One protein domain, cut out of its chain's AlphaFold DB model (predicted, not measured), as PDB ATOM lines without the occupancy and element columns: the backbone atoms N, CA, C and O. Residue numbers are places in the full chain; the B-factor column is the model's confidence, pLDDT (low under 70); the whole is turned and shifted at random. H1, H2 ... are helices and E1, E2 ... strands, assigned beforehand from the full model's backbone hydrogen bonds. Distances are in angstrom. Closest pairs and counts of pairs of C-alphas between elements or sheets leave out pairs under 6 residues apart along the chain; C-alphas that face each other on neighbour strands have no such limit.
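Overview. This is residues 867 to 926 and 935 to 998 of the 1145 residues of an uncharacterized protein of Stylonychia lemnae (UniProt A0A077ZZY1). The model is a loose V of helices: H5 with H2 packed on it makes one arm, H6 with H1 packed on it makes the other, and the short antiparallel strand pair E1 and E2 sits where the arms meet. H3 packs on the far part of H5 and leads to H4, while residues 918 to 926 and 982 to 998, the latter including H7, stick out from the body. The printed part has 124 residues, with seven named helices and two named strands in the order H1 E1 H2 H3 H4 H5 E2 H6 H7, and the class is mostly helix. The whole is loose, with a radius of gyration of the C-alphas of 19.0 A, and is flat, spanning 53 by 51 by 26 A.

Arrangement. Start with H1, residues 867 to 881, which touches H6, residues 967 to 985, closest at the C-alphas of Ala 876 and His 971, 5.2 A apart, at a steep tilt of 42 degrees, opposite ways. With residues 868 to 872 alone it only just touches H2, residues 889 to 900, with 3 pairs of C-alphas within 8 A, the closest being Ile 872 and Leu 896 at 7.2 A. Next, E1, residues 886 to 888, is antiparallel to E2, residues 964 to 966; look for N 965 and O 887, 2.8 A apart, within hydrogen-bond range. H2 touches H5, residues 938 to 957, at a shallow tilt of 27 degrees, opposite ways, with closest C-alphas Val 893 and Lys 952 at 6.6 A. H3, residues 902 to 911, touches H5 at the C-alphas of Asp 905 and Ser 941, 5.1 A apart, their closest. H4, residues 913 to 923, is close to H3 but not clearly touching, with closest C-alphas His 908 and Ala 916 at 7.2 A. H7, residues 989 to 998, is apart from H6. In all seven helices every O i to N i+4 pair is within hydrogen-bond range.

Along the chain. Find C-alpha 867 at (9.095, -7.672, 39.437), where H1 begins; it runs 20.8 A. From C-alpha 938 at (25.225, -10.971, 30.184), H5 runs 29.1 A. H6 runs 26.1 A, and H7 ends at C-alpha 998, (-3.329, -35.205, 40.514).

Size, cuts and confidence. The C-alphas farthest apart are those of Asn 962 and Thr 997, at 56.5 A. Residues 927 to 934 are not printed, and C-alphas 926 and 935 are 18.8 A apart across this cut. Of the links printed whole, H5 to E2 is short and the others are tight. Mean pLDDT of the printed part is 81.0; look for values under 70 at residue 916, residues 919 to 920, 923 to 926 and 984 to 998.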
ATOM      1  N   SER A 867       8.435  -8.691  38.619       81.25
ATOM      2  CA  SER A 867       9.095  -7.672  39.437       81.25
ATOM      3  C   SER A 867       9.160  -6.332  38.712       81.25
ATOM      4  O   SER A 867       8.891  -5.302  39.322       81.25
ATOM      5  N   VAL A 868       9.444  -6.344  37.410       81.12
ATOM      6  CA  VAL A 868       9.504  -5.131  36.597       81.12
ATOM      7  C   VAL A 868       8.119  -4.504  36.436       81.12
ATOM      8  O   VAL A 868       7.978  -3.314  36.697       81.12
ATOM      9  N   VAL A 869       7.076  -5.290  36.132       83.69
ATOM     10  CA  VAL A 869       5.684  -4.782  36.105       83.69
ATOM     11  C   VAL A 869       5.315  -4.125  37.434       83.69
ATOM     12  O   VAL A 869       4.753  -3.033  37.447       83.69
ATOM     13  N   GLN A 870       5.673  -4.760  38.552       88.25
ATOM     14  CA  GLN A 870       5.386  -4.235  39.882       88.25
ATOM     15  C   GLN A 870       6.140  -2.927  40.170       88.25
ATOM     16  O   GLN A 870       5.541  -2.009  40.722       88.25
ATOM     17  N   LYS A 871       7.415  -2.808  39.771       89.25
ATOM     18  CA  LYS A 871       8.187  -1.561  39.905       89.25
ATOM     19  C   LYS A 871       7.556  -0.415  39.109       89.25
ATOM     20  O   LYS A 871       7.376   0.667  39.655       89.25
ATOM     21  N   ILE A 872       7.159  -0.660  37.857       88.12
ATOM     22  CA  ILE A 872       6.518   0.368  37.017       88.12
ATOM     23  C   ILE A 872       5.141   0.730  37.574       88.12
ATOM     24  O   ILE A 872       4.769   1.897  37.579       88.12
ATOM     25  N   TYR A 873       4.383  -0.256  38.061       93.06
ATOM     26  CA  TYR A 873       3.090  -0.019  38.695       93.06
ATOM     27  C   TYR A 873       3.226   0.915  39.902       93.06
ATOM     28  O   TYR A 873       2.490   1.892  39.989       93.06
ATOM     29  N   LEU A 874       4.197   0.656  40.787       93.88
ATOM     30  CA  LEU A 874       4.480   1.513  41.943       93.88
ATOM     31  C   LEU A 874       4.921   2.916  41.512       93.88
ATOM     32  O   LEU A 874       4.407   3.898  42.033       93.88
ATOM     33  N   MET A 875       5.788   3.016  40.503       93.12
ATOM     34  CA  MET A 875       6.225   4.295  39.939       93.12
ATOM     35  C   MET A 875       5.048   5.107  39.367       93.12
ATOM     36  O   MET A 875       4.890   6.286  39.679       93.12
ATOM     37  N   ALA A 876       4.175   4.479  38.574       93.12
ATOM     38  CA  ALA A 876       2.978   5.122  38.038       93.12
ATOM     39  C   ALA A 876       1.995   5.505  39.157       93.12
ATOM     40  O   ALA A 876       1.409   6.585  39.123       93.12
ATOM     41  N   GLN A 877       1.841   4.653  40.175       95.44
ATOM     42  CA  GLN A 877       0.994   4.915  41.336       95.44
ATOM     43  C   GLN A 877       1.493   6.118  42.146       95.44
ATOM     44  O   GLN A 877       0.688   6.957  42.544       95.44
ATOM     45  N   ASP A 878       2.801   6.231  42.368       95.44
ATOM     46  CA  ASP A 878       3.397   7.348  43.103       95.44
ATOM     47  C   ASP A 878       3.264   8.671  42.342       95.44
ATOM     48  O   ASP A 878       3.025   9.714  42.950       95.44
ATOM     49  N   MET A 879       3.326   8.638  41.011       94.06
ATOM     50  CA  MET A 879       3.059   9.812  40.177       94.06
ATOM     51  C   MET A 879       1.585  10.234  40.195       94.06
ATOM     52  O   MET A 879       1.295  11.426  40.303       94.06
ATOM     53  N   VAL A 880       0.655   9.271  40.169       94.19
ATOM     54  CA  VAL A 880      -0.785   9.547  40.324       94.19
ATOM     55  C   VAL A 880      -1.084  10.116  41.714       94.19
ATOM     56  O   VAL A 880      -1.832  11.082  41.821       94.19
ATOM     57  N   LYS A 881      -0.456   9.599  42.781       94.81
ATOM     58  CA  LYS A 881      -0.584  10.151  44.146       94.81
ATOM     59  C   LYS A 881      -0.065  11.586  44.264       94.81
ATOM     60  O   LYS A 881      -0.584  12.350  45.067       94.81
ATOM     61  N   LYS A 882       0.936  11.962  43.460       95.75
ATOM     62  CA  LYS A 882       1.439  13.343  43.352       95.75
ATOM     63  C   LYS A 882       0.525  14.255  42.509       95.75
ATOM     64  O   LYS A 882       0.932  15.374  42.210       95.75
ATOM     65  N   ASN A 883      -0.670  13.795  42.114       94.19
ATOM     66  CA  ASN A 883      -1.628  14.501  41.251       94.19
ATOM     67  C   ASN A 883      -1.034  14.971  39.909       94.19
ATOM     68  O   ASN A 883      -1.420  16.009  39.375       94.19
ATOM     69  N   LYS A 884      -0.089  14.210  39.339       93.06
ATOM     70  CA  LYS A 884       0.438  14.467  37.991       93.06
ATOM     71  C   LYS A 884      -0.281  13.581  36.977       93.06
ATOM     72  O   LYS A 884       0.103  12.431  36.779       93.06
ATOM     73  N   ASP A 885      -1.308  14.122  36.324       91.12
ATOM     74  CA  ASP A 885      -2.044  13.396  35.276       91.12
ATOM     75  C   ASP A 885      -1.211  13.211  33.996       91.12
ATOM     76  O   ASP A 885      -1.325  12.188  33.316       91.12
ATOM     77  N   PHE A 886      -0.324  14.166  33.704       94.62
ATOM     78  CA  PHE A 886       0.551  14.162  32.537       94.62
ATOM     79  C   PHE A 886       2.015  14.325  32.950       94.62
ATOM     80  O   PHE A 886       2.347  15.172  33.781       94.62
ATOM     81  N   LEU A 887       2.902  13.533  32.348       95.44
ATOM     82  CA  LEU A 887       4.350  13.653  32.518       95.44
ATOM     83  C   LEU A 887       5.030  13.614  31.151       95.44
ATOM     84  O   LEU A 887       4.580  12.896  30.263       95.44
ATOM     85  N   SER A 888       6.133  14.343  30.975       96.06
ATOM     86  CA  SER A 888       6.942  14.207  29.761       96.06
ATOM     87  C   SER A 888       7.411  12.759  29.598       96.06
ATOM     88  O   SER A 888       7.983  12.177  30.528       96.06
ATOM     89  N   GLN A 889       7.218  12.189  28.404       94.94
ATOM     90  CA  GLN A 889       7.671  10.836  28.078       94.94
ATOM     91  C   GLN A 889       9.163  10.649  28.381       94.94
ATOM     92  O   GLN A 889       9.574   9.595  28.866       94.94
ATOM     93  N   VAL A 890       9.984  11.668  28.111       93.62
ATOM     94  CA  VAL A 890      11.439  11.618  28.323       93.62
ATOM     95  C   VAL A 890      11.764  11.459  29.804       93.62
ATOM     96  O   VAL A 890      12.599  10.630  30.162       93.62
ATOM     97  N   GLN A 891      11.066  12.203  30.663       94.38
ATOM     98  CA  GLN A 891      11.249  12.140  32.108       94.38
ATOM     99  C   GLN A 891      10.823  10.775  32.660       94.38
ATOM    100  O   GLN A 891      11.582  10.162  33.406       94.38
ATOM    101  N   LEU A 892       9.671  10.257  32.216       93.12
ATOM    102  CA  LEU A 892       9.173   8.945  32.641       93.12
ATOM    103  C   LEU A 892      10.108   7.805  32.212       93.12
ATOM    104  O   LEU A 892      10.389   6.893  32.983       93.12
ATOM    105  N   VAL A 893      10.615   7.852  30.976       92.75
ATOM    106  CA  VAL A 893      11.545   6.839  30.455       92.75
ATOM    107  C   VAL A 893      12.913   6.935  31.134       92.75
ATOM    108  O   VAL A 893      13.570   5.908  31.297       92.75
ATOM    109  N   LYS A 894      13.358   8.135  31.527       94.25
ATOM    110  CA  LYS A 894      14.590   8.323  32.306       94.25
ATOM    111  C   LYS A 894      14.457   7.693  33.692       94.25
ATOM    112  O   LYS A 894      15.216   6.797  34.017       94.25
ATOM    113  N   GLU A 895      13.423   8.053  34.441       93.62
ATOM    114  CA  GLU A 895      13.204   7.516  35.788       93.62
ATOM    115  C   GLU A 895      12.973   5.992  35.778       93.62
ATOM    116  O   GLU A 895      13.452   5.276  36.659       93.62
ATOM    117  N   LEU A 896      12.340   5.459  34.725       91.50
ATOM    118  CA  LEU A 896      12.240   4.015  34.505       91.50
ATOM    119  C   LEU A 896      13.614   3.360  34.283       91.50
ATOM    120  O   LEU A 896      13.870   2.281  34.820       91.50
ATOM    121  N   ARG A 897      14.475   3.979  33.467       93.19
ATOM    122  CA  ARG A 897      15.830   3.490  33.160       93.19
ATOM    123  C   ARG A 897      16.665   3.392  34.431       93.19
ATOM    124  O   ARG A 897      17.293   2.357  34.655       93.19
ATOM    125  N   ASP A 898      16.581   4.421  35.265       93.00
ATOM    126  CA  ASP A 898      17.301   4.525  36.531       93.00
ATOM    127  C   ASP A 898      16.779   3.468  37.526       93.00
ATOM    128  O   ASP A 898      17.551   2.709  38.108       93.00
ATOM    129  N   THR A 899      15.452   3.306  37.630       90.94
ATOM    130  CA  THR A 899      14.797   2.320  38.521       90.94
ATOM    131  C   THR A 899      15.109   0.859  38.160       90.94
ATOM    132  O   THR A 899      15.092  -0.043  39.016       90.94
ATOM    133  N   LEU A 900      15.348   0.592  36.875       88.50
ATOM    134  CA  LEU A 900      15.712  -0.730  36.372       88.50
ATOM    135  C   LEU A 900      17.225  -0.985  36.375       88.50
ATOM    136  O   LEU A 900      17.617  -2.143  36.265       88.50
ATOM    137  N   GLY A 901      18.054   0.047  36.564       90.81
ATOM    138  CA  GLY A 901      19.512  -0.078  36.517       90.81
ATOM    139  C   GLY A 901      20.044  -0.374  35.112       90.81
ATOM    140  O   GLY A 901      21.101  -0.984  34.977       90.81
ATOM    141  N   ILE A 902      19.320   0.048  34.067       91.00
ATOM    142  CA  ILE A 902      19.650  -0.277  32.668       91.00
ATOM    143  C   ILE A 902      20.995   0.321  32.249       91.00
ATOM    144  O   ILE A 902      21.678  -0.249  31.408       91.00
ATOM    145  N   GLU A 903      21.399   1.448  32.833       89.62
ATOM    146  CA  GLU A 903      22.714   2.039  32.575       89.62
ATOM    147  C   GLU A 903      23.845   1.107  33.028       89.62
ATOM    148  O   GLU A 903      24.748   0.828  32.244       89.62
ATOM    149  N   ASN A 904      23.725   0.503  34.213       85.31
ATOM    150  CA  ASN A 904      24.681  -0.496  34.695       85.31
ATOM    151  C   ASN A 904      24.665  -1.759  33.822       85.31
ATOM    152  O   ASN A 904      25.723  -2.308  33.528       85.31
ATOM    153  N   ASP A 905      23.487  -2.193  33.356       86.38
ATOM    154  CA  ASP A 905      23.368  -3.333  32.437       86.38
ATOM    155  C   ASP A 905      24.040  -3.043  31.075       86.38
ATOM    156  O   ASP A 905      24.698  -3.918  30.512       86.38
ATOM    157  N   ILE A 906      23.927  -1.813  30.553       85.00
ATOM    158  CA  ILE A 906      24.608  -1.373  29.323       85.00
ATOM    159  C   ILE A 906      26.121  -1.309  29.539       85.00
ATOM    160  O   ILE A 906      26.871  -1.826  28.711       85.00
ATOM    161  N   MET A 907      26.575  -0.722  30.647       81.25
ATOM    162  CA  MET A 907      28.001  -0.641  30.977       81.25
ATOM    163  C   MET A 907      28.605  -2.041  31.133       81.25
ATOM    164  O   MET A 907      29.660  -2.319  30.565       81.25
ATOM    165  N   HIS A 908      27.901  -2.962  31.795       81.62
ATOM    166  CA  HIS A 908      28.313  -4.359  31.923       81.62
ATOM    167  C   HIS A 908      28.381  -5.083  30.565       81.62
ATOM    168  O   HIS A 908      29.293  -5.873  30.321       81.62
ATOM    169  N   LEU A 909      27.456  -4.795  29.643       82.31
ATOM    170  CA  LEU A 909      27.475  -5.371  28.294       82.31
ATOM    171  C   LEU A 909      28.624  -4.841  27.429       82.31
ATOM    172  O   LEU A 909      29.224  -5.626  26.693       82.31
ATOM    173  N   ILE A 910      28.920  -3.540  27.507       82.88
ATOM    174  CA  ILE A 910      29.965  -2.889  26.704       82.88
ATOM    175  C   ILE A 910      31.354  -3.246  27.229       82.88
ATOM    176  O   ILE A 910      32.227  -3.629  26.452       82.88
ATOM    177  N   TYR A 911      31.557  -3.135  28.540       80.94
ATOM    178  CA  TYR A 911      32.884  -3.237  29.139       80.94
ATOM    179  C   TYR A 911      33.189  -4.618  29.734       80.94
ATOM    180  O   TYR A 911      34.354  -4.940  29.953       80.94
ATOM    181  N   GLY A 912      32.179  -5.475  29.922       79.12
ATOM    182  CA  GLY A 912      32.336  -6.813  30.494       79.12
ATOM    183  C   GLY A 912      32.735  -6.813  31.974       79.12
ATOM    184  O   GLY A 912      32.800  -5.776  32.633       79.12
ATOM    185  N   ASP A 913      33.034  -8.002  32.497       73.62
ATOM    186  CA  ASP A 913      33.342  -8.245  33.915       73.62
ATOM    187  C   ASP A 913      34.592  -7.499  34.430       73.62
ATOM    188  O   ASP A 913      34.862  -7.499  35.631       73.62
ATOM    189  N   SER A 914      35.401  -6.897  33.549       72.88
ATOM    190  CA  SER A 914      36.643  -6.206  33.922       72.88
ATOM    191  C   SER A 914      36.384  -4.926  34.717       72.88
ATOM    192  O   SER A 914      37.080  -4.679  35.701       72.88
ATOM    193  N   LEU A 915      35.362  -4.155  34.338       70.69
ATOM    194  CA  LEU A 915      34.998  -2.898  34.996       70.69
ATOM    195  C   LEU A 915      34.256  -3.157  36.317       70.69
ATOM    196  O   LEU A 915      34.552  -2.523  37.325       70.69
ATOM    197  N   ALA A 916      33.400  -4.187  36.350       65.19
ATOM    198  CA  ALA A 916      32.750  -4.645  37.579       65.19
ATOM    199  C   ALA A 916      33.776  -5.101  38.631       65.19
ATOM    200  O   ALA A 916      33.648  -4.754  39.799       65.19
ATOM    201  N   LYS A 917      34.842  -5.801  38.214       70.56
ATOM    202  CA  LYS A 917      35.943  -6.192  39.109       70.56
ATOM    203  C   LYS A 917      36.779  -5.008  39.595       70.56
ATOM    204  O   LYS A 917      37.341  -5.087  40.684       70.56
ATOM    205  N   GLN A 918      36.904  -3.936  38.812       74.69
ATOM    206  CA  GLN A 918      37.573  -2.712  39.264       74.69
ATOM    207  C   GLN A 918      36.735  -1.978  40.314       74.69
ATOM    208  O   GLN A 918      37.254  -1.699  41.391       74.69
ATOM    209  N   GLU A 919      35.442  -1.767  40.058       69.81
ATOM    210  CA  GLU A 919      34.539  -1.133  41.029       69.81
ATOM    211  C   GLU A 919      34.351  -1.977  42.297       69.81
ATOM    212  O   GLU A 919      34.248  -1.439  43.397       69.81
ATOM    213  N   GLU A 920      34.326  -3.305  42.174       68.12
ATOM    214  CA  GLU A 920      34.243  -4.217  43.316       68.12
ATOM    215  C   GLU A 920      35.522  -4.162  44.163       68.12
ATOM    216  O   GLU A 920      35.438  -4.072  45.385       68.12
ATOM    217  N   ASN A 921      36.705  -4.100  43.542       70.88
ATOM    218  CA  ASN A 921      37.972  -3.930  44.263       70.88
ATOM    219  C   ASN A 921      38.110  -2.554  44.937       70.88
ATOM    220  O   ASN A 921      38.759  -2.462  45.980       70.88
ATOM    221  N   GLU A 922      37.518  -1.499  44.374       71.69
ATOM    222  CA  GLU A 922      37.472  -0.175  45.009       71.69
ATOM    223  C   GLU A 922      36.458  -0.135  46.162       71.69
ATOM    224  O   GLU A 922      36.777   0.367  47.236       71.69
ATOM    225  N   ARG A 923      35.285  -0.769  46.025       64.00
ATOM    226  CA  ARG A 923      34.260  -0.810  47.087       64.00
ATOM    227  C   ARG A 923      34.593  -1.753  48.241       64.00
ATOM    228  O   ARG A 923      34.263  -1.442  49.382       64.00
ATOM    229  N   ILE A 924      35.292  -2.861  47.981       65.69
ATOM    230  CA  ILE A 924      35.823  -3.746  49.034       65.69
ATOM    231  C   ILE A 924      36.838  -2.999  49.917       65.69
ATOM    232  O   ILE A 924      36.996  -3.342  51.085       65.69
ATOM    233  N   ARG A 925      37.484  -1.940  49.406       62.94
ATOM    234  CA  ARG A 925      38.374  -1.081  50.204       62.94
ATOM    235  C   ARG A 925      37.636  -0.043  51.052       62.94
ATOM    236  O   ARG A 925      38.253   0.496  51.965       62.94
ATOM    237  N   GLU A 926      36.352   0.220  50.800       60.31
ATOM    238  CA  GLU A 926      35.627   1.329  51.438       60.31
ATOM    239  C   GLU A 926      34.468   0.918  52.363       60.31
ATOM    240  O   GLU A 926      33.968   1.774  53.089       60.31
ATOM    241  N   ILE A 935      26.408 -10.383  40.693       74.88
ATOM    242  CA  ILE A 935      26.684  -9.901  39.335       74.88
ATOM    243  C   ILE A 935      25.725 -10.613  38.374       74.88
ATOM    244  O   ILE A 935      25.681 -11.845  38.332       74.88
ATOM    245  N   LYS A 936      24.933  -9.835  37.628       81.25
ATOM    246  CA  LYS A 936      24.016 -10.376  36.621       81.25
ATOM    247  C   LYS A 936      24.808 -10.969  35.459       81.25
ATOM    248  O   LYS A 936      25.806 -10.406  35.016       81.25
ATOM    249  N   SER A 937      24.322 -12.073  34.910       83.12
ATOM    250  CA  SER A 937      24.876 -12.624  33.669       83.12
ATOM    251  C   SER A 937      24.601 -11.698  32.472       83.12
ATOM    252  O   SER A 937      23.604 -10.974  32.445       83.12
ATOM    253  N   LYS A 938      25.447 -11.742  31.430       79.00
ATOM    254  CA  LYS A 938      25.225 -10.971  30.184       79.00
ATOM    255  C   LYS A 938      23.850 -11.238  29.561       79.00
ATOM    256  O   LYS A 938      23.224 -10.318  29.036       79.00
ATOM    257  N   ASP A 939      23.369 -12.477  29.649       73.81
ATOM    258  CA  ASP A 939      22.047 -12.857  29.152       73.81
ATOM    259  C   ASP A 939      20.920 -12.183  29.945       73.81
ATOM    260  O   ASP A 939      19.954 -11.706  29.349       73.81
ATOM    261  N   GLU A 940      21.054 -12.068  31.270       78.31
ATOM    262  CA  GLU A 940      20.104 -11.330  32.111       78.31
ATOM    263  C   GLU A 940      20.094  -9.834  31.780       78.31
ATOM    264  O   GLU A 940      19.015  -9.268  31.605       78.31
ATOM    265  N   SER A 941      21.261  -9.210  31.583       81.25
ATOM    266  CA  SER A 941      21.348  -7.803  31.157       81.25
ATOM    267  C   SER A 941      20.699  -7.571  29.782       81.25
ATOM    268  O   SER A 941      19.979  -6.588  29.587       81.25
ATOM    269  N   LEU A 942      20.869  -8.492  28.822       77.56
ATOM    270  CA  LEU A 942      20.183  -8.423  27.521       77.56
ATOM    271  C   LEU A 942      18.664  -8.597  27.647       77.56
ATOM    272  O   LEU A 942      17.903  -7.965  26.903       77.56
ATOM    273  N   ILE A 943      18.205  -9.455  28.559       75.25
ATOM    274  CA  ILE A 943      16.779  -9.639  28.850       75.25
ATOM    275  C   ILE A 943      16.193  -8.353  29.440       75.25
ATOM    276  O   ILE A 943      15.155  -7.895  28.955       75.25
ATOM    277  N   ASP A 944      16.866  -7.732  30.406       79.12
ATOM    278  CA  ASP A 944      16.420  -6.485  31.032       79.12
ATOM    279  C   ASP A 944      16.349  -5.328  30.019       79.12
ATOM    280  O   ASP A 944      15.364  -4.583  29.998       79.12
ATOM    281  N   LEU A 945      17.298  -5.247  29.080       81.88
ATOM    282  CA  LEU A 945      17.278  -4.260  27.996       81.88
ATOM    283  C   LEU A 945      16.094  -4.461  27.028       81.88
ATOM    284  O   LEU A 945      15.431  -3.501  26.618       81.88
ATOM    285  N   LYS A 946      15.774  -5.717  26.682       78.12
ATOM    286  CA  LYS A 946      14.586  -6.054  25.872       78.12
ATOM    287  C   LYS A 946      13.289  -5.717  26.607       78.12
ATOM    288  O   LYS A 946      12.347  -5.199  25.997       78.12
ATOM    289  N   ILE A 947      13.236  -5.999  27.908       77.25
ATOM    290  CA  ILE A 947      12.101  -5.656  28.767       77.25
ATOM    291  C   ILE A 947      11.912  -4.134  28.796       77.25
ATOM    292  O   ILE A 947      10.804  -3.661  28.538       77.25
ATOM    293  N   PHE A 948      12.985  -3.367  29.008       84.44
ATOM    294  CA  PHE A 948      12.962  -1.903  28.998       84.44
ATOM    295  C   PHE A 948      12.409  -1.335  27.685       84.44
ATOM    296  O   PHE A 948      11.496  -0.509  27.712       84.44
ATOM    297  N   ASN A 949      12.881  -1.822  26.532       79.56
ATOM    298  CA  ASN A 949      12.374  -1.385  25.225       79.56
ATOM    299  C   ASN A 949      10.876  -1.678  25.049       79.56
ATOM    300  O   ASN A 949      10.142  -0.852  24.507       79.56
ATOM    301  N   THR A 950      10.402  -2.811  25.567       76.06
ATOM    302  CA  THR A 950       8.979  -3.176  25.520       76.06
ATOM    303  C   THR A 950       8.131  -2.218  26.360       76.06
ATOM    304  O   THR A 950       7.087  -1.748  25.913       76.06
ATOM    305  N   ILE A 951       8.592  -1.866  27.562       82.62
ATOM    306  CA  ILE A 951       7.891  -0.921  28.443       82.62
ATOM    307  C   ILE A 951       7.916   0.491  27.861       82.62
ATOM    308  O   ILE A 951       6.918   1.204  27.927       82.62
ATOM    309  N   LYS A 952       9.029   0.892  27.239       87.38
ATOM    310  CA  LYS A 952       9.142   2.169  26.529       87.38
ATOM    311  C   LYS A 952       8.079   2.298  25.433       87.38
ATOM    312  O   LYS A 952       7.525   3.384  25.269       87.38
ATOM    313  N   CYS A 953       7.751   1.213  24.726       78.75
ATOM    314  CA  CYS A 953       6.633   1.183  23.777       78.75
ATOM    315  C   CYS A 953       5.273   1.356  24.469       78.75
ATOM    316  O   CYS A 953       4.470   2.158  24.003       78.75
ATOM    317  N   VAL A 954       5.028   0.687  25.602       80.94
ATOM    318  CA  VAL A 954       3.783   0.865  26.383       80.94
ATOM    319  C   VAL A 954       3.617   2.316  26.842       80.94
ATOM    320  O   VAL A 954       2.534   2.885  26.710       80.94
ATOM    321  N   ILE A 955       4.700   2.935  27.322       89.12
ATOM    322  CA  ILE A 955       4.726   4.356  27.680       89.12
ATOM    323  C   ILE A 955       4.409   5.216  26.457       89.12
ATOM    324  O   ILE A 955       3.524   6.059  26.545       89.12
ATOM    325  N   LYS A 956       5.077   4.976  25.317       86.38
ATOM    326  CA  LYS A 956       4.850   5.715  24.063       86.38
ATOM    327  C   LYS A 956       3.388   5.640  23.621       86.38
ATOM    328  O   LYS A 956       2.839   6.648  23.204       86.38
ATOM    329  N   ASN A 957       2.754   4.479  23.765       80.31
ATOM    330  CA  ASN A 957       1.345   4.308  23.417       80.31
ATOM    331  C   ASN A 957       0.411   5.110  24.338       80.31
ATOM    332  O   ASN A 957      -0.684   5.462  23.922       80.31
ATOM    333  N   CYS A 958       0.829   5.409  25.573       85.88
ATOM    334  CA  CYS A 958       0.102   6.275  26.506       85.88
ATOM    335  C   CYS A 958       0.458   7.768  26.350       85.88
ATOM    336  O   CYS A 958      -0.035   8.591  27.125       85.88
ATOM    337  N   THR A 959       1.335   8.117  25.404       88.56
ATOM    338  CA  THR A 959       1.782   9.485  25.130       88.56
ATOM    339  C   THR A 959       0.932  10.120  24.036       88.56
ATOM    340  O   THR A 959       0.657   9.494  23.018       88.56
ATOM    341  N   ASN A 960       0.511  11.366  24.249       90.00
ATOM    342  CA  ASN A 960      -0.159  12.164  23.226       90.00
ATOM    343  C   ASN A 960       0.843  12.742  22.201       90.00
ATOM    344  O   ASN A 960       2.058  12.618  22.354       90.00
ATOM    345  N   GLU A 961       0.335  13.414  21.168       86.38
ATOM    346  CA  GLU A 961       1.152  14.038  20.111       86.38
ATOM    347  C   GLU A 961       2.141  15.087  20.653       86.38
ATOM    348  O   GLU A 961       3.226  15.261  20.107       86.38
ATOM    349  N   ASN A 962       1.827  15.701  21.799       90.50
ATOM    350  CA  ASN A 962       2.677  16.688  22.470       90.50
ATOM    351  C   ASN A 962       3.816  16.059  23.298       90.50
ATOM    352  O   ASN A 962       4.516  16.764  24.025       90.50
ATOM    353  N   GLY A 963       3.990  14.733  23.263       90.62
ATOM    354  CA  GLY A 963       5.027  14.048  24.040       90.62
ATOM    355  C   GLY A 963       4.722  13.925  25.542       90.62
ATOM    356  O   GLY A 963       5.619  13.593  26.325       90.62
ATOM    357  N   LEU A 964       3.473  14.165  25.962       94.81
ATOM    358  CA  LEU A 964       3.005  14.013  27.342       94.81
ATOM    359  C   LEU A 964       2.290  12.669  27.529       94.81
ATOM    360  O   LEU A 964       1.280  12.374  26.893       94.81
ATOM    361  N   THR A 965       2.809  11.845  28.433       94.00
ATOM    362  CA  THR A 965       2.239  10.551  28.812       94.00
ATOM    363  C   THR A 965       1.126  10.735  29.835       94.00
ATOM    364  O   THR A 965       1.354  11.325  30.890       94.00
ATOM    365  N   ASN A 966      -0.062  10.191  29.555       95.00
ATOM    366  CA  ASN A 966      -1.164  10.130  30.513       95.00
ATOM    367  C   ASN A 966      -0.857   9.062  31.575       95.00
ATOM    368  O   ASN A 966      -1.007   7.855  31.350       95.00
ATOM    369  N   VAL A 967      -0.387   9.505  32.738       94.00
ATOM    370  CA  VAL A 967       0.109   8.622  33.800       94.00
ATOM    371  C   VAL A 967      -1.033   7.854  34.462       94.00
ATOM    372  O   VAL A 967      -0.861   6.700  34.853       94.00
ATOM    373  N   LYS A 968      -2.229   8.446  34.524       91.69
ATOM    374  CA  LYS A 968      -3.435   7.797  35.053       91.69
ATOM    375  C   LYS A 968      -3.870   6.619  34.182       91.69
ATOM    376  O   LYS A 968      -4.227   5.559  34.704       91.69
ATOM    377  N   LEU A 969      -3.784   6.779  32.862       87.81
ATOM    378  CA  LEU A 969      -4.027   5.711  31.895       87.81
ATOM    379  C   LEU A 969      -3.000   4.587  32.043       87.81
ATOM    380  O   LEU A 969      -3.382   3.428  32.189       87.81
ATOM    381  N   LEU A 970      -1.712   4.941  32.105       92.44
ATOM    382  CA  LEU A 970      -0.625   3.986  32.325       92.44
ATOM    383  C   LEU A 970      -0.781   3.227  33.655       92.44
ATOM    384  O   LEU A 970      -0.611   2.010  33.691       92.44
ATOM    385  N   HIS A 971      -1.152   3.913  34.738       93.31
ATOM    386  CA  HIS A 971      -1.423   3.292  36.034       93.31
ATOM    387  C   HIS A 971      -2.607   2.326  35.960       93.31
ATOM    388  O   HIS A 971      -2.498   1.207  36.449       93.31
ATOM    389  N   THR A 972      -3.715   2.722  35.326       85.25
ATOM    390  CA  THR A 972      -4.914   1.874  35.178       85.25
ATOM    391  C   THR A 972      -4.585   0.596  34.411       85.25
ATOM    392  O   THR A 972      -4.926  -0.505  34.840       85.25
ATOM    393  N   LEU A 973      -3.835   0.752  33.321       83.00
ATOM    394  CA  LEU A 973      -3.279  -0.339  32.539       83.00
ATOM    395  C   LEU A 973      -2.433  -1.278  33.427       83.00
ATOM    396  O   LEU A 973      -2.704  -2.478  33.518       83.00
ATOM    397  N   LEU A 974      -1.426  -0.754  34.121       87.12
ATOM    398  CA  LEU A 974      -0.534  -1.565  34.957       87.12
ATOM    399  C   LEU A 974      -1.253  -2.207  36.153       87.12
ATOM    400  O   LEU A 974      -0.917  -3.329  36.535       87.12
ATOM    401  N   GLN A 975      -2.256  -1.535  36.718       88.06
ATOM    402  CA  GLN A 975      -3.093  -2.047  37.800       88.06
ATOM    403  C   GLN A 975      -3.825  -3.312  37.367       88.06
ATOM    404  O   GLN A 975      -3.890  -4.276  38.127       88.06
ATOM    405  N   GLU A 976      -4.339  -3.335  36.143       76.75
ATOM    406  CA  GLU A 976      -5.025  -4.498  35.601       76.75
ATOM    407  C   GLU A 976      -4.065  -5.680  35.413       76.75
ATOM    408  O   GLU A 976      -4.369  -6.807  35.815       76.75
ATOM    409  N   VAL A 977      -2.866  -5.433  34.872       77.88
ATOM    410  CA  VAL A 977      -1.829  -6.472  34.759       77.88
ATOM    411  C   VAL A 977      -1.461  -6.999  36.141       77.88
ATOM    412  O   VAL A 977      -1.395  -8.212  36.344       77.88
ATOM    413  N   GLN A 978      -1.290  -6.110  37.118       81.94
ATOM    414  CA  GLN A 978      -0.970  -6.488  38.488       81.94
ATOM    415  C   GLN A 978      -2.109  -7.281  39.145       81.94
ATOM    416  O   GLN A 978      -1.852  -8.280  39.818       81.94
ATOM    417  N   GLN A 979      -3.369  -6.906  38.914       78.25
ATOM    418  CA  GLN A 979      -4.538  -7.665  39.361       78.25
ATOM    419  C   GLN A 979      -4.565  -9.058  38.729       78.25
ATOM    420  O   GLN A 979      -4.737 -10.039  39.451       78.25
ATOM    421  N   LYS A 980      -4.295  -9.184  37.426       70.94
ATOM    422  CA  LYS A 980      -4.182 -10.483  36.740       70.94
ATOM    423  C   LYS A 980      -3.038 -11.333  37.305       70.94
ATOM    424  O   LYS A 980      -3.217 -12.531  37.535       70.94
ATOM    425  N   ILE A 981      -1.887 -10.727  37.613       73.25
ATOM    426  CA  ILE A 981      -0.765 -11.401  38.293       73.25
ATOM    427  C   ILE A 981      -1.172 -11.856  39.703       73.25
ATOM    428  O   ILE A 981      -0.813 -12.959  40.125       73.25
ATOM    429  N   ASN A 982      -1.929 -11.045  40.438       75.25
ATOM    430  CA  ASN A 982      -2.396 -11.371  41.785       75.25
ATOM    431  C   ASN A 982      -3.466 -12.467  41.781       75.25
ATOM    432  O   ASN A 982      -3.410 -13.360  42.625       75.25
ATOM    433  N   ILE A 983      -4.379 -12.463  40.806       70.69
ATOM    434  CA  ILE A 983      -5.327 -13.559  40.560       70.69
ATOM    435  C   ILE A 983      -4.557 -14.854  40.261       70.69
ATOM    436  O   ILE A 983      -4.911 -15.910  40.771       70.69
ATOM    437  N   GLN A 984      -3.437 -14.781  39.534       63.44
ATOM    438  CA  GLN A 984      -2.562 -15.937  39.309       63.44
ATOM    439  C   GLN A 984      -1.877 -16.437  40.598       63.44
ATOM    440  O   GLN A 984      -1.661 -17.641  40.748       63.44
ATOM    441  N   LYS A 985      -1.500 -15.531  41.516       68.00
ATOM    442  CA  LYS A 985      -0.886 -15.876  42.817       68.00
ATOM    443  C   LYS A 985      -1.899 -16.472  43.791       68.00
ATOM    444  O   LYS A 985      -1.552 -17.396  44.523       68.00
ATOM    445  N   LYS A 986      -3.140 -15.975  43.775       63.31
ATOM    446  CA  LYS A 986      -4.274 -16.574  44.479       63.31
ATOM    447  C   LYS A 986      -4.654 -17.864  43.757       63.31
ATOM    448  O   LYS A 986      -5.608 -17.919  42.993       63.31
ATOM    449  N   GLN A 987      -3.863 -18.913  43.973       51.38
ATOM    450  CA  GLN A 987      -4.227 -20.258  43.556       51.38
ATOM    451  C   GLN A 987      -5.578 -20.569  44.194       51.38
ATOM    452  O   GLN A 987      -5.660 -20.758  45.405       51.38
ATOM    453  N   HIS A 988      -6.640 -20.558  43.388       53.91
ATOM    454  CA  HIS A 988      -7.972 -20.895  43.862       53.91
ATOM    455  C   HIS A 988      -7.874 -22.248  44.592       53.91
ATOM    456  O   HIS A 988      -7.271 -23.173  44.031       53.91
ATOM    457  N   PRO A 989      -8.405 -22.397  45.820       58.97
ATOM    458  CA  PRO A 989      -8.262 -23.624  46.614       58.97
ATOM    459  C   PRO A 989      -8.710 -24.874  45.843       58.97
ATOM    460  O   PRO A 989      -8.133 -25.945  45.998       58.97
ATOM    461  N   PHE A 990      -9.641 -24.708  44.901       51.12
ATOM    462  CA  PHE A 990     -10.039 -25.729  43.933       51.12
ATOM    463  C   PHE A 990      -8.891 -26.226  43.027       51.12
ATOM    464  O   PHE A 990      -8.715 -27.429  42.868       51.12
ATOM    465  N   ILE A 991      -8.053 -25.333  42.480       51.00
ATOM    466  CA  ILE A 991      -6.901 -25.679  41.623       51.00
ATOM    467  C   ILE A 991      -5.774 -26.316  42.447       51.00
ATOM    468  O   ILE A 991      -5.098 -27.232  41.973       51.00
ATOM    469  N   LEU A 992      -5.576 -25.861  43.688       60.09
ATOM    470  CA  LEU A 992      -4.647 -26.479  44.639       60.09
ATOM    471  C   LEU A 992      -5.092 -27.892  45.024       60.09
ATOM    472  O   LEU A 992      -4.269 -28.809  45.013       60.09
ATOM    473  N   ASN A 993      -6.388 -28.085  45.277       60.06
ATOM    474  CA  ASN A 993      -6.975 -29.394  45.548       60.06
ATOM    475  C   ASN A 993      -6.913 -30.314  44.325       60.06
ATOM    476  O   ASN A 993      -6.573 -31.484  44.489       60.06
ATOM    477  N   LEU A 994      -7.112 -29.794  43.107       53.28
ATOM    478  CA  LEU A 994      -6.916 -30.521  41.841       53.28
ATOM    479  C   LEU A 994      -5.454 -30.924  41.613       53.28
ATOM    480  O   LEU A 994      -5.172 -32.051  41.215       53.28
ATOM    481  N   LYS A 995      -4.494 -30.034  41.897       53.84
ATOM    482  CA  LYS A 995      -3.060 -30.364  41.837       53.84
ATOM    483  C   LYS A 995      -2.651 -31.379  42.903       53.84
ATOM    484  O   LYS A 995      -1.801 -32.217  42.613       53.84
ATOM    485  N   LYS A 996      -3.226 -31.314  44.109       66.94
ATOM    486  CA  LYS A 996      -3.005 -32.309  45.172       66.94
ATOM    487  C   LYS A 996      -3.578 -33.673  44.789       66.94
ATOM    488  O   LYS A 996      -2.866 -34.661  44.913       66.94
ATOM    489  N   THR A 997      -4.795 -33.728  44.246       60.47
ATOM    490  CA  THR A 997      -5.402 -34.990  43.771       60.47
ATOM    491  C   THR A 997      -4.664 -35.577  42.567       60.47
ATOM    492  O   THR A 997      -4.491 -36.787  42.500       60.47
ATOM    493  N   LEU A 998      -4.132 -34.749  41.661       49.94
ATOM    494  CA  LEU A 998      -3.329 -35.205  40.514       49.94
ATOM    495  C   LEU A 998      -1.875 -35.583  40.859       49.94
ATOM    496  O   LEU A 998      -1.185 -36.144  40.008       49.94
TER     497      LEU A 998